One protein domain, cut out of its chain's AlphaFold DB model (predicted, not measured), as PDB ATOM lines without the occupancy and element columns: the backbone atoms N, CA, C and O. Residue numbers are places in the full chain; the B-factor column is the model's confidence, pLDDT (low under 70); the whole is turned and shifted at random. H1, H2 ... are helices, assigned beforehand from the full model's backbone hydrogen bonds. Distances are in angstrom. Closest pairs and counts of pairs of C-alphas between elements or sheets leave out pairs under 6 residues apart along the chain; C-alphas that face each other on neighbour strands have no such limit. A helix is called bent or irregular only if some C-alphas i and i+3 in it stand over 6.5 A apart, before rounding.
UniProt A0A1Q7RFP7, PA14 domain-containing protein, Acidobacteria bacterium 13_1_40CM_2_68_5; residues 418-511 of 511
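Overview. This is residues 418 to 511 of the 511 residues of the protein "PA14 domain-containing protein" of Acidobacteria bacterium 13_1_40CM_2_68_5 (UniProt A0A1Q7RFP7). Four helices lie side by side in an up-and-down bundle, with H1 and H4 on opposite sides and H2 and H3 between them. H4, the longest, runs on past the other three and turns sharply at a kink of 116 degrees near residue 503, which gives the bundle a hooked arm at one end. The printed part has 94 residues with four named helices, H1 to H4 in chain order, and no named strand; the class is all helix. It is compact, with a radius of gyration of the C-alphas of 13.9 A, and elongated, spanning 45 by 25 by 19 A.

Arrangement. H4, residues 478 to 510, touches H2, residues 441 to 457, with its residues 480 to 495 alone; the closest C-alphas are those of Gly 448 and Ala 484, 3.7 A apart, and the two run the same way at a shallow tilt of 20 degrees. With residues 478 to 488 alone, H4 touches H3, residues 459 to 474, closest at the C-alphas of Leu 472 and Ala 481, 5.6 A; this hairpin runs opposite ways at a shallow tilt of 15 degrees. H2 and H3 form another hairpin, at a shallow tilt of 23 degrees; H3 touches H2 with residues 461 to 468 alone, closest at the C-alphas of Ser 454 and Gly 461, 4.5 A. H1, residues 418 to 438, touches H2 in a third hairpin at a shallow tilt of 16 degrees, with the C-alphas of Ala 428 and Ala 447 closest at 4.5 A. H1 also touches H3, the same way at 14 degrees, a shallow tilt, closest at the C-alphas of Phe 425 and Val 464, 5.8 A. H1 and H4 are close but not clearly touching: their closest C-alphas, those of His 435 and Gly 480, are 7.3 A apart. In H2 every O i to N i+4 pair is within hydrogen-bond range; in H1 16 of 17 are, in H3 9 of 12 and in H4 25 of 29.

Along the chain. H4 measures 35.3 A from C-alpha 478 at (156.099, 192.645, 157.058) to C-alpha 510 at (123.943, 186.476, 143.985). It is irregular, with C-alphas 502 and 505 9.3 A apart. H1 begins at C-alpha 418, (140.993, 187.807, 132.772), and measures 29.7 A. H2 measures 24.2 A and H3 24.7 A; H3 is neither bent nor irregular, but only just: C-alphas 459 and 462 are 6.5 A apart.

Size, cuts and confidence. The two C-alphas farthest apart are those of Ser 438 and Gly 505, 45.2 A. The printed part has no cut and ends at Arg 511, the chain's last residue. The links H1 to H2, H2 to H3 and H3 to H4 are tight, with 2, 1 and 3 residues. Mean pLDDT of the printed part is 96.3, and no printed residue is under 70.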
ATOM      1  N   GLU A 418     139.681 188.464 132.727       95.19
ATOM      2  CA  GLU A 418     140.993 187.807 132.772       95.19
ATOM      3  C   GLU A 418     142.089 188.636 132.101       95.19
ATOM      4  O   GLU A 418     143.221 188.654 132.585       95.19
ATOM      5  N   SER A 419     141.751 189.345 131.019       94.31
ATOM      6  CA  SER A 419     142.697 190.182 130.279       94.31
ATOM      7  C   SER A 419     143.276 191.303 131.148       94.31
ATOM      8  O   SER A 419     144.484 191.531 131.122       94.31
ATOM      9  N   LEU A 420     142.451 191.953 131.978       97.69
ATOM     10  CA  LEU A 420     142.900 192.963 132.938       97.69
ATOM     11  C   LEU A 420     143.525 192.318 134.180       97.69
ATOM     12  O   LEU A 420     144.587 192.754 134.627       97.69
ATOM     13  N   LEU A 421     142.911 191.254 134.707       98.12
ATOM     14  CA  LEU A 421     143.381 190.586 135.920       98.12
ATOM     15  C   LEU A 421     144.819 190.076 135.769       98.12
ATOM     16  O   LEU A 421     145.629 190.250 136.678       98.12
ATOM     17  N   ALA A 422     145.163 189.502 134.613       96.69
ATOM     18  CA  ALA A 422     146.516 189.030 134.334       96.69
ATOM     19  C   ALA A 422     147.555 190.166 134.386       96.69
ATOM     20  O   ALA A 422     148.646 189.978 134.930       96.69
ATOM     21  N   LEU A 423     147.223 191.361 133.877       97.25
ATOM     22  CA  LEU A 423     148.115 192.524 133.947       97.25
ATOM     23  C   LEU A 423     148.300 193.017 135.372       97.25
ATOM     24  O   LEU A 423     149.432 193.275 135.787       97.25
ATOM     25  N   LEU A 424     147.195 193.142 136.112       98.50
ATOM     26  CA  LEU A 424     147.225 193.565 137.507       98.50
ATOM     27  C   LEU A 424     148.054 192.586 138.334       98.50
ATOM     28  O   LEU A 424     148.889 193.015 139.127       98.50
ATOM     29  N   PHE A 425     147.910 191.286 138.079       98.44
ATOM     30  CA  PHE A 425     148.663 190.257 138.775       98.44
ATOM     31  C   PHE A 425     150.165 190.319 138.464       98.44
ATOM     32  O   PHE A 425     150.979 190.431 139.382       98.44
ATOM     33  N   MET A 426     150.559 190.332 137.184       98.19
ATOM     34  CA  MET A 426     151.973 190.460 136.800       98.19
ATOM     35  C   MET A 426     152.589 191.767 137.322       98.19
ATOM     36  O   MET A 426     153.720 191.775 137.815       98.19
ATOM     37  N   GLY A 427     151.837 192.868 137.252       98.19
ATOM     38  CA  GLY A 427     152.235 194.161 137.798       98.19
ATOM     39  C   GLY A 427     152.427 194.120 139.314       98.19
ATOM     40  O   GLY A 427     153.429 194.635 139.812       98.19
ATOM     41  N   ALA A 428     151.518 193.471 140.046       98.44
ATOM     42  CA  ALA A 428     151.591 193.338 141.496       98.44
ATOM     43  C   ALA A 428     152.799 192.491 141.915       98.44
ATOM     44  O   ALA A 428     153.522 192.874 142.837       98.44
ATOM     45  N   ILE A 429     153.092 191.402 141.190       98.38
ATOM     46  CA  ILE A 429     154.291 190.586 141.427       98.38
ATOM     47  C   ILE A 429     155.547 191.437 141.208       98.38
ATOM     48  O   ILE A 429     156.406 191.502 142.088       98.38
ATOM     49  N   LEU A 430     155.642 192.165 140.092       98.12
ATOM     50  CA  LEU A 430     156.779 193.046 139.805       98.12
ATOM     51  C   LEU A 430     156.947 194.164 140.849       98.12
ATOM     52  O   LEU A 430     158.074 194.470 141.249       98.12
ATOM     53  N   ALA A 431     155.848 194.763 141.311       97.94
ATOM     54  CA  ALA A 431     155.859 195.785 142.355       97.94
ATOM     55  C   ALA A 431     156.316 195.209 143.706       97.94
ATOM     56  O   ALA A 431     157.176 195.800 144.365       97.94
ATOM     57  N   SER A 432     155.825 194.022 144.078       97.75
ATOM     58  CA  SER A 432     156.245 193.319 145.296       97.75
ATOM     59  C   SER A 432     157.732 192.953 145.256       97.75
ATOM     60  O   SER A 432     158.458 193.240 146.206       97.75
ATOM     61  N   ARG A 433     158.231 192.464 144.112       96.56
ATOM     62  CA  ARG A 433     159.653 192.167 143.890       96.56
ATOM     63  C   ARG A 433     160.518 193.422 143.976       96.56
ATOM     64  O   ARG A 433     161.598 193.405 144.561       96.56
ATOM     65  N   ARG A 434     160.052 194.552 143.437       96.25
ATOM     66  CA  ARG A 434     160.755 195.836 143.576       96.25
ATOM     67  C   ARG A 434     160.808 196.291 145.034       96.25
ATOM     68  O   ARG A 434     161.848 196.791 145.467       96.25
ATOM     69  N   HIS A 435     159.724 196.119 145.789       96.81
ATOM     70  CA  HIS A 435     159.711 196.401 147.224       96.81
ATOM     71  C   HIS A 435     160.674 195.488 147.989       96.81
ATOM     72  O   HIS A 435     161.425 195.966 148.833       96.81
ATOM     73  N   GLU A 436     160.709 194.197 147.658       95.75
ATOM     74  CA  GLU A 436     161.648 193.241 148.243       95.75
ATOM     75  C   GLU A 436     163.102 193.680 148.050       95.75
ATOM     76  O   GLU A 436     163.874 193.637 149.004       95.75
ATOM     77  N   LEU A 437     163.471 194.142 146.853       94.38
ATOM     78  CA  LEU A 437     164.849 194.535 146.551       94.38
ATOM     79  C   LEU A 437     165.227 195.906 147.129       94.38
ATOM     80  O   LEU A 437     166.341 196.086 147.608       94.38
ATOM     81  N   SER A 438     164.315 196.882 147.085       94.25
ATOM     82  CA  SER A 438     164.621 198.286 147.424       94.25
ATOM     83  C   SER A 438     164.132 198.738 148.801       94.25
ATOM     84  O   SER A 438     164.519 199.805 149.264       94.25
ATOM     85  N   GLY A 439     163.218 197.999 149.436       92.44
ATOM     86  CA  GLY A 439     162.495 198.442 150.632       92.44
ATOM     87  C   GLY A 439     161.528 199.615 150.400       92.44
ATOM     88  O   GLY A 439     160.931 200.110 151.353       92.44
ATOM     89  N   SER A 440     161.349 200.074 149.154       94.25
ATOM     90  CA  SER A 440     160.575 201.277 148.824       94.25
ATOM     91  C   SER A 440     159.097 201.140 149.194       94.25
ATOM     92  O   SER A 440     158.388 200.314 148.612       94.25
ATOM     93  N   ALA A 441     158.601 201.994 150.092       94.44
ATOM     94  CA  ALA A 441     157.186 202.031 150.467       94.44
ATOM     95  C   ALA A 441     156.264 202.250 149.255       94.44
ATOM     96  O   ALA A 441     155.242 201.581 149.141       94.44
ATOM     97  N   GLY A 442     156.670 203.084 148.290       96.62
ATOM     98  CA  GLY A 442     155.905 203.309 147.058       96.62
ATOM     99  C   GLY A 442     155.679 202.036 146.233       96.62
ATOM    100  O   GLY A 442     154.627 201.875 145.625       96.62
ATOM    101  N   SER A 443     156.623 201.089 146.262       96.75
ATOM    102  CA  SER A 443     156.460 199.802 145.568       96.75
ATOM    103  C   SER A 443     155.478 198.870 146.291       96.75
ATOM    104  O   SER A 443     154.723 198.161 145.634       96.75
ATOM    105  N   ALA A 444     155.437 198.908 147.629       96.75
ATOM    106  CA  ALA A 444     154.427 198.186 148.408       96.75
ATOM    107  C   ALA A 444     153.029 198.794 148.231       96.75
ATOM    108  O   ALA A 444     152.061 198.057 148.074       96.75
ATOM    109  N   ILE A 445     152.934 200.129 148.187       98.12
ATOM    110  CA  ILE A 445     151.682 200.841 147.902       98.12
ATOM    111  C   ILE A 445     151.162 200.449 146.519       98.12
ATOM    112  O   ILE A 445     150.008 200.056 146.397       98.12
ATOM    113  N   LEU A 446     152.018 200.471 145.492       98.38
ATOM    114  CA  LEU A 446     151.640 200.034 144.148       98.38
ATOM    115  C   LEU A 446     151.158 198.576 144.132       98.38
ATOM    116  O   LEU A 446     150.140 198.288 143.512       98.38
ATOM    117  N   ALA A 447     151.842 197.666 144.833       98.12
ATOM    118  CA  ALA A 447     151.396 196.277 144.945       98.12
ATOM    119  C   ALA A 447     150.003 196.174 145.599       98.12
ATOM    120  O   ALA A 447     149.147 195.458 145.084       98.12
ATOM    121  N   GLY A 448     149.753 196.930 146.675       98.19
ATOM    122  CA  GLY A 448     148.447 197.016 147.338       98.19
ATOM    123  C   GLY A 448     147.344 197.593 146.452       98.19
ATOM    124  O   GLY A 448     146.249 197.043 146.408       98.19
ATOM    125  N   LEU A 449     147.632 198.656 145.693       98.62
ATOM    126  CA  LEU A 449     146.689 199.243 144.734       98.62
ATOM    127  C   LEU A 449     146.301 198.227 143.653       98.62
ATOM    128  O   LEU A 449     145.121 198.045 143.374       98.62
ATOM    129  N   LEU A 450     147.278 197.520 143.079       98.62
ATOM    130  CA  LEU A 450     147.023 196.494 142.064       98.62
ATOM    131  C   LEU A 450     146.249 195.292 142.633       98.62
ATOM    132  O   LEU A 450     145.389 194.743 141.945       98.62
ATOM    133  N   CYS A 451     146.492 194.918 143.895       98.44
ATOM    134  CA  CYS A 451     145.693 193.921 144.617       98.44
ATOM    135  C   CYS A 451     144.235 194.377 144.794       98.44
ATOM    136  O   CYS A 451     143.315 193.635 144.457       98.44
ATOM    137  N   GLY A 452     144.017 195.613 145.251       98.00
ATOM    138  CA  GLY A 452     142.680 196.194 145.401       98.00
ATOM    139  C   GLY A 452     141.910 196.268 144.078       98.00
ATOM    140  O   GLY A 452     140.765 195.825 144.001       98.00
ATOM    141  N   LEU A 453     142.565 196.730 143.009       98.50
ATOM    142  CA  LEU A 453     141.996 196.752 141.656       98.50
ATOM    143  C   LEU A 453     141.678 195.341 141.135       98.50
ATOM    144  O   LEU A 453     140.708 195.163 140.399       98.50
ATOM    145  N   SER A 454     142.447 194.321 141.529       98.38
ATOM    146  CA  SER A 454     142.191 192.931 141.122       98.38
ATOM    147  C   SER A 454     140.863 192.411 141.680       98.38
ATOM    148  O   SER A 454     140.111 191.776 140.942       98.38
ATOM    149  N   ILE A 455     140.529 192.732 142.938       96.81
ATOM    150  CA  ILE A 455     139.232 192.386 143.560       96.81
ATOM    151  C   ILE A 455     138.072 193.040 142.805       96.81
ATOM    152  O   ILE A 455     137.050 192.406 142.553       96.81
ATOM    153  N   TRP A 456     138.260 194.292 142.392       97.69
ATOM    154  CA  TRP A 456     137.291 195.039 141.593       97.69
ATOM    155  C   TRP A 456     137.200 194.585 140.132       97.69
ATOM    156  O   TRP A 456     136.260 194.972 139.443       97.69
ATOM    157  N   THR A 457     138.151 193.782 139.653       97.56
ATOM    158  CA  THR A 457     138.187 193.255 138.280       97.56
ATOM    159  C   THR A 457     137.456 191.924 138.168       97.56
ATOM    160  O   THR A 457     136.704 191.706 137.223       97.56
ATOM    161  N   LYS A 458     137.705 191.005 139.106       95.31
ATOM    162  CA  LYS A 458     137.121 189.661 139.099       95.31
ATOM    163  C   LYS A 458     137.135 189.076 140.506       95.31
ATOM    164  O   LYS A 458     138.064 189.329 141.267       95.31
ATOM    165  N   ALA A 459     136.161 188.224 140.834       92.06
ATOM    166  CA  ALA A 459     136.114 187.542 142.133       92.06
ATOM    167  C   ALA A 459     137.404 186.744 142.429       92.06
ATOM    168  O   ALA A 459     137.914 186.767 143.547       92.06
ATOM    169  N   THR A 460     138.006 186.127 141.405       94.94
ATOM    170  CA  THR A 460     139.299 185.427 141.517       94.94
ATOM    171  C   THR A 460     140.487 186.355 141.796       94.94
ATOM    172  O   THR A 460     141.576 185.877 142.106       94.94
ATOM    173  N   GLY A 461     140.298 187.678 141.771       95.50
ATOM    174  CA  GLY A 461     141.301 188.669 142.154       95.50
ATOM    175  C   GLY A 461     141.768 188.558 143.604       95.50
ATOM    176  O   GLY A 461     142.882 188.978 143.910       95.50
ATOM    177  N   VAL A 462     141.001 187.903 144.481       95.56
ATOM    178  CA  VAL A 462     141.447 187.550 145.842       95.56
ATOM    179  C   VAL A 462     142.718 186.685 145.817       95.56
ATOM    180  O   VAL A 462     143.581 186.833 146.683       95.56
ATOM    181  N   ALA A 463     142.904 185.847 144.789       97.06
ATOM    182  CA  ALA A 463     144.119 185.047 144.630       97.06
ATOM    183  C   ALA A 463     145.372 185.916 144.422       97.06
ATOM    184  O   ALA A 463     146.446 185.566 144.910       97.06
ATOM    185  N   VAL A 464     145.237 187.078 143.766       98.00
ATOM    186  CA  VAL A 464     146.341 188.039 143.612       98.00
ATOM    187  C   VAL A 464     146.798 188.516 144.986       98.00
ATOM    188  O   VAL A 464     147.986 188.459 145.289       98.00
ATOM    189  N   VAL A 465     145.855 188.899 145.850       97.62
ATOM    190  CA  VAL A 465     146.144 189.333 147.224       97.62
ATOM    191  C   VAL A 465     146.898 188.246 147.985       97.62
ATOM    192  O   VAL A 465     147.956 188.514 148.552       97.62
ATOM    193  N   ALA A 466     146.386 187.012 147.952       97.94
ATOM    194  CA  ALA A 466     146.996 185.883 148.645       97.94
ATOM    195  C   ALA A 466     148.448 185.658 148.194       97.94
ATOM    196  O   ALA A 466     149.348 185.568 149.029       97.94
ATOM    197  N   VAL A 467     148.701 185.652 146.882       98.19
ATOM    198  CA  VAL A 467     150.051 185.461 146.332       98.19
ATOM    199  C   VAL A 467     150.987 186.603 146.726       98.19
ATOM    200  O   VAL A 467     152.113 186.344 147.149       98.19
ATOM    201  N   ILE A 468     150.545 187.861 146.645       98.25
ATOM    202  CA  ILE A 468     151.386 189.008 147.016       98.25
ATOM    203  C   ILE A 468     151.712 189.011 148.509       98.25
ATOM    204  O   ILE A 468     152.854 189.290 148.882       98.25
ATOM    205  N   LEU A 469     150.753 188.659 149.368       98.00
ATOM    206  CA  LEU A 469     151.008 188.512 150.800       98.00
ATOM    207  C   LEU A 469     152.022 187.398 151.064       98.00
ATOM    208  O   LEU A 469     152.978 187.632 151.798       98.00
ATOM    209  N   VAL A 470     151.880 186.235 150.421       98.06
ATOM    210  CA  VAL A 470     152.855 185.139 150.537       98.06
ATOM    211  C   VAL A 470     154.249 185.594 150.102       98.06
ATOM    212  O   VAL A 470     155.201 185.385 150.848       98.06
ATOM    213  N   LEU A 471     154.383 186.271 148.956       96.94
ATOM    214  CA  LEU A 471     155.677 186.768 148.469       96.94
ATOM    215  C   LEU A 471     156.327 187.756 149.452       96.94
ATOM    216  O   LEU A 471     157.512 187.632 149.764       96.94
ATOM    217  N   LEU A 472     155.561 188.715 149.980       97.50
ATOM    218  CA  LEU A 472     156.076 189.715 150.921       97.50
ATOM    219  C   LEU A 472     156.427 189.104 152.284       97.50
ATOM    220  O   LEU A 472     157.461 189.449 152.859       97.50
ATOM    221  N   LEU A 473     155.598 188.196 152.800       97.62
ATOM    222  CA  LEU A 473     155.831 187.521 154.078       97.62
ATOM    223  C   LEU A 473     157.007 186.544 153.997       97.62
ATOM    224  O   LEU A 473     157.862 186.561 154.884       97.62
ATOM    225  N   ALA A 474     157.115 185.765 152.916       97.12
ATOM    226  CA  ALA A 474     158.252 184.876 152.670       97.12
ATOM    227  C   ALA A 474     159.574 185.658 152.591       97.12
ATOM    228  O   ALA A 474     160.588 185.233 153.141       97.12
ATOM    229  N   ALA A 475     159.546 186.856 151.998       95.56
ATOM    230  CA  ALA A 475     160.677 187.777 151.968       95.56
ATOM    231  C   ALA A 475     160.897 188.563 153.283       95.56
ATOM    232  O   ALA A 475     161.723 189.478 153.325       95.56
ATOM    233  N   ARG A 476     160.153 188.255 154.357       96.81
ATOM    234  CA  ARG A 476     160.179 188.952 155.662       96.81
ATOM    235  C   ARG A 476     159.910 190.464 155.567       96.81
ATOM    236  O   ARG A 476     160.333 191.247 156.419       96.81
ATOM    237  N   ARG A 477     159.176 190.905 154.542       96.94
ATOM    238  CA  ARG A 477     158.774 192.303 154.306       96.94
ATOM    239  C   ARG A 477     157.424 192.614 154.965       96.94
ATOM    240  O   ARG A 477     156.476 193.027 154.302       96.94
ATOM    241  N   TYR A 478     157.348 192.485 156.291       96.56
ATOM    242  CA  TYR A 478     156.099 192.645 157.058       96.56
ATOM    243  C   TYR A 478     155.432 194.016 156.891       96.56
ATOM    244  O   TYR A 478     154.222 194.097 156.711       96.56
ATOM    245  N   ARG A 479     156.218 195.103 156.889       95.00
ATOM    246  CA  ARG A 479     155.686 196.461 156.664       95.00
ATOM    247  C   ARG A 479     155.036 196.593 155.285       95.00
ATOM    248  O   ARG A 479     153.977 197.195 155.168       95.00
ATOM    249  N   GLY A 480     155.652 196.003 154.260       96.25
ATOM    250  CA  GLY A 480     155.088 195.965 152.913       96.25
ATOM    251  C   GLY A 480     153.791 195.160 152.859       96.25
ATOM    252  O   GLY A 480     152.826 195.617 152.255       96.25
ATOM    253  N   ALA A 481     153.746 194.005 153.535       97.38
ATOM    254  CA  ALA A 481     152.546 193.173 153.620       97.38
ATOM    255  C   ALA A 481     151.382 193.905 154.311       97.38
ATOM    256  O   ALA A 481     150.270 193.901 153.790       97.38
ATOM    257  N   LEU A 482     151.643 194.596 155.427       97.44
ATOM    258  CA  LEU A 482     150.637 195.401 156.133       97.44
ATOM    259  C   LEU A 482     150.111 196.559 155.275       97.44
ATOM    260  O   LEU A 482     148.903 196.776 155.231       97.44
ATOM    261  N   LEU A 483     150.990 197.271 154.560       96.75
ATOM    262  CA  LEU A 483     150.576 198.336 153.636       96.75
ATOM    263  C   LEU A 483     149.701 197.791 152.503       96.75
ATOM    264  O   LEU A 483     148.644 198.351 152.220       96.75
ATOM    265  N   ALA A 484     150.120 196.689 151.875       96.50
ATOM    266  CA  ALA A 484     149.360 196.067 150.797       96.50
ATOM    267  C   ALA A 484     147.983 195.584 151.283       96.50
ATOM    268  O   ALA A 484     146.980 195.834 150.612       96.50
ATOM    269  N   LEU A 485     147.926 194.959 152.464       96.94
ATOM    270  CA  LEU A 485     146.685 194.497 153.085       96.94
ATOM    271  C   LEU A 485     145.755 195.662 153.438       96.94
ATOM    272  O   LEU A 485     144.575 195.604 153.112       96.94
ATOM    273  N   GLY A 486     146.279 196.729 154.049       97.69
ATOM    274  CA  GLY A 486     145.490 197.906 154.420       97.69
ATOM    275  C   GLY A 486     144.857 198.593 153.207       97.69
ATOM    276  O   GLY A 486     143.660 198.871 153.210       97.69
ATOM    277  N   ILE A 487     145.630 198.789 152.133       97.94
ATOM    278  CA  ILE A 487     145.115 199.356 150.875       97.94
ATOM    279  C   ILE A 487     144.050 198.439 150.269       97.94
ATOM    280  O   ILE A 487     142.973 198.902 149.901       97.94
ATOM    281  N   THR A 488     144.323 197.134 150.205       96.56
ATOM    282  CA  THR A 488     143.376 196.151 149.660       96.56
ATOM    283  C   THR A 488     142.074 196.113 150.467       96.56
ATOM    284  O   THR A 488     140.995 196.068 149.882       96.56
ATOM    285  N   GLY A 489     142.157 196.205 151.798       97.56
ATOM    286  CA  GLY A 489     140.997 196.312 152.685       97.56
ATOM    287  C   GLY A 489     140.157 197.560 152.406       97.56
ATOM    288  O   GLY A 489     138.932 197.476 152.391       97.56
ATOM    289  N   GLY A 490     140.797 198.688 152.084       97.81
ATOM    290  CA  GLY A 490     140.107 199.895 151.621       97.81
ATOM    291  C   GLY A 490     139.318 199.667 150.327       97.81
ATOM    292  O   GLY A 490     138.152 200.041 150.248       97.81
ATOM    293  N   PHE A 491     139.905 198.988 149.337       97.81
ATOM    294  CA  PHE A 491     139.192 198.626 148.102       97.81
ATOM    295  C   PHE A 491     138.032 197.659 148.354       97.81
ATOM    296  O   PHE A 491     136.980 197.807 147.736       97.81
ATOM    297  N   LEU A 492     138.191 196.695 149.264       96.38
ATOM    298  CA  LEU A 492     137.101 195.799 149.651       96.38
ATOM    299  C   LEU A 492     135.954 196.575 150.310       96.38
ATOM    300  O   LEU A 492     134.798 196.364 149.957       96.38
ATOM    301  N   LEU A 493     136.265 197.509 151.212       97.56
ATOM    302  CA  LEU A 493     135.261 198.370 151.832       97.56
ATOM    303  C   LEU A 493     134.531 199.216 150.783       97.56
ATOM    304  O   LEU A 493     133.306 199.264 150.792       97.56
ATOM    305  N   LEU A 494     135.261 199.822 149.842       97.19
ATOM    306  CA  LEU A 494     134.658 200.551 148.724       97.19
ATOM    307  C   LEU A 494     133.727 199.659 147.894       97.19
ATOM    308  O   LEU A 494     132.684 200.123 147.447       97.19
ATOM    309  N   TYR A 495     134.084 198.387 147.691       95.88
ATOM    310  CA  TYR A 495     133.250 197.451 146.939       95.88
ATOM    311  C   TYR A 495     131.948 197.122 147.678       95.88
ATOM    312  O   TYR A 495     130.878 197.083 147.072       95.88
ATOM    313  N   LEU A 496     132.021 196.954 149.000       96.00
ATOM    314  CA  LEU A 496     130.844 196.762 149.848       96.00
ATOM    315  C   LEU A 496     129.965 198.018 149.898       96.00
ATOM    316  O   LEU A 496     128.745 197.899 149.854       96.00
ATOM    317  N   ILE A 497     130.568 199.212 149.929       97.44
ATOM    318  CA  ILE A 497     129.837 200.483 149.832       97.44
ATOM    319  C   ILE A 497     129.123 200.576 148.483       97.44
ATOM    320  O   ILE A 497     127.939 200.886 148.458       97.44
ATOM    321  N   TYR A 498     129.801 200.255 147.379       95.88
ATOM    322  CA  TYR A 498     129.195 200.210 146.045       95.88
ATOM    323  C   TYR A 498     127.966 199.287 146.005       95.88
ATOM    324  O   TYR A 498     126.889 199.706 145.580       95.88
ATOM    325  N   ALA A 499     128.095 198.063 146.525       95.56
ATOM    326  CA  ALA A 499     126.977 197.129 146.621       95.56
ATOM    327  C   ALA A 499     125.832 197.685 147.484       95.56
ATOM    328  O   ALA A 499     124.667 197.594 147.100       95.56
ATOM    329  N   TRP A 500     126.166 198.307 148.617       97.00
ATOM    330  CA  TRP A 500     125.196 198.911 149.527       97.00
ATOM    331  C   TRP A 500     124.438 200.086 148.906       97.00
ATOM    332  O   TRP A 500     123.232 200.199 149.106       97.00
ATOM    333  N   THR A 501     125.113 200.925 148.116       96.69
ATOM    334  CA  THR A 501     124.482 202.073 147.446       96.69
ATOM    335  C   THR A 501     123.500 201.688 146.345       96.69
ATOM    336  O   THR A 501     122.636 202.495 146.012       96.69
ATOM    337  N   LEU A 502     123.633 200.491 145.771       95.44
ATOM    338  CA  LEU A 502     122.785 200.024 144.678       95.44
ATOM    339  C   LEU A 502     121.643 199.140 145.191       95.44
ATOM    340  O   LEU A 502     120.489 199.540 145.101       95.44
ATOM    341  N   ASP A 503     121.961 197.958 145.725       95.06
ATOM    342  CA  ASP A 503     121.009 197.060 146.393       95.06
ATOM    343  C   ASP A 503     121.777 195.931 147.105       95.06
ATOM    344  O   ASP A 503     122.159 194.919 146.506       95.06
ATOM    345  N   PHE A 504     122.009 196.088 148.412       95.19
ATOM    346  CA  PHE A 504     122.749 195.087 149.186       95.19
ATOM    347  C   PHE A 504     122.001 193.752 149.317       95.19
ATOM    348  O   PHE A 504     122.622 192.698 149.465       95.19
ATOM    349  N   GLY A 505     120.664 193.782 149.276       94.19
ATOM    350  CA  GLY A 505     119.834 192.593 149.436       94.19
ATOM    351  C   GLY A 505     119.970 191.648 148.248       94.19
ATOM    352  O   GLY A 505     120.099 190.439 148.435       94.19
ATOM    353  N   ILE A 506     119.990 192.195 147.033       93.06
ATOM    354  CA  ILE A 506     120.254 191.423 145.813       93.06
ATOM    355  C   ILE A 506     121.709 190.964 145.778       93.06
ATOM    356  O   ILE A 506     121.968 189.792 145.506       93.06
ATOM    357  N   PHE A 507     122.654 191.846 146.119       94.25
ATOM    358  CA  PHE A 507     124.080 191.512 146.150       94.25
ATOM    359  C   PHE A 507     124.374 190.251 146.982       94.25
ATOM    360  O   PHE A 507     125.096 189.369 146.520       94.25
ATOM    361  N   LEU A 508     123.767 190.120 148.169       92.75
ATOM    362  CA  LEU A 508     123.928 188.943 149.033       92.75
ATOM    363  C   LEU A 508     123.297 187.661 148.476       92.75
ATOM    364  O   LEU A 508     123.747 186.576 148.821       92.75
ATOM    365  N   LYS A 509     122.253 187.755 147.646       90.88
ATOM    366  CA  LYS A 509     121.621 186.570 147.038       90.88
ATOM    367  C   LYS A 509     122.470 185.996 145.910       90.88
ATOM    368  O   LYS A 509     122.477 184.789 145.688       90.88
ATOM    369  N   VAL A 510     123.158 186.857 145.166       86.62
ATOM    370  CA  VAL A 510     123.943 186.476 143.985       86.62
ATOM    371  C   VAL A 510     125.325 185.920 144.365       86.62
ATOM    372  O   VAL A 510     125.848 185.069 143.646       86.62
ATOM    373  N   ARG A 511     125.895 186.364 145.493       74.94
ATOM    374  CA  ARG A 511     127.285 186.099 145.907       74.94
ATOM    375  C   ARG A 511     127.512 184.844 146.738       74.94
ATOM    376  O   ARG A 511     126.664 184.527 147.595       74.94
TER     377      ARG A 511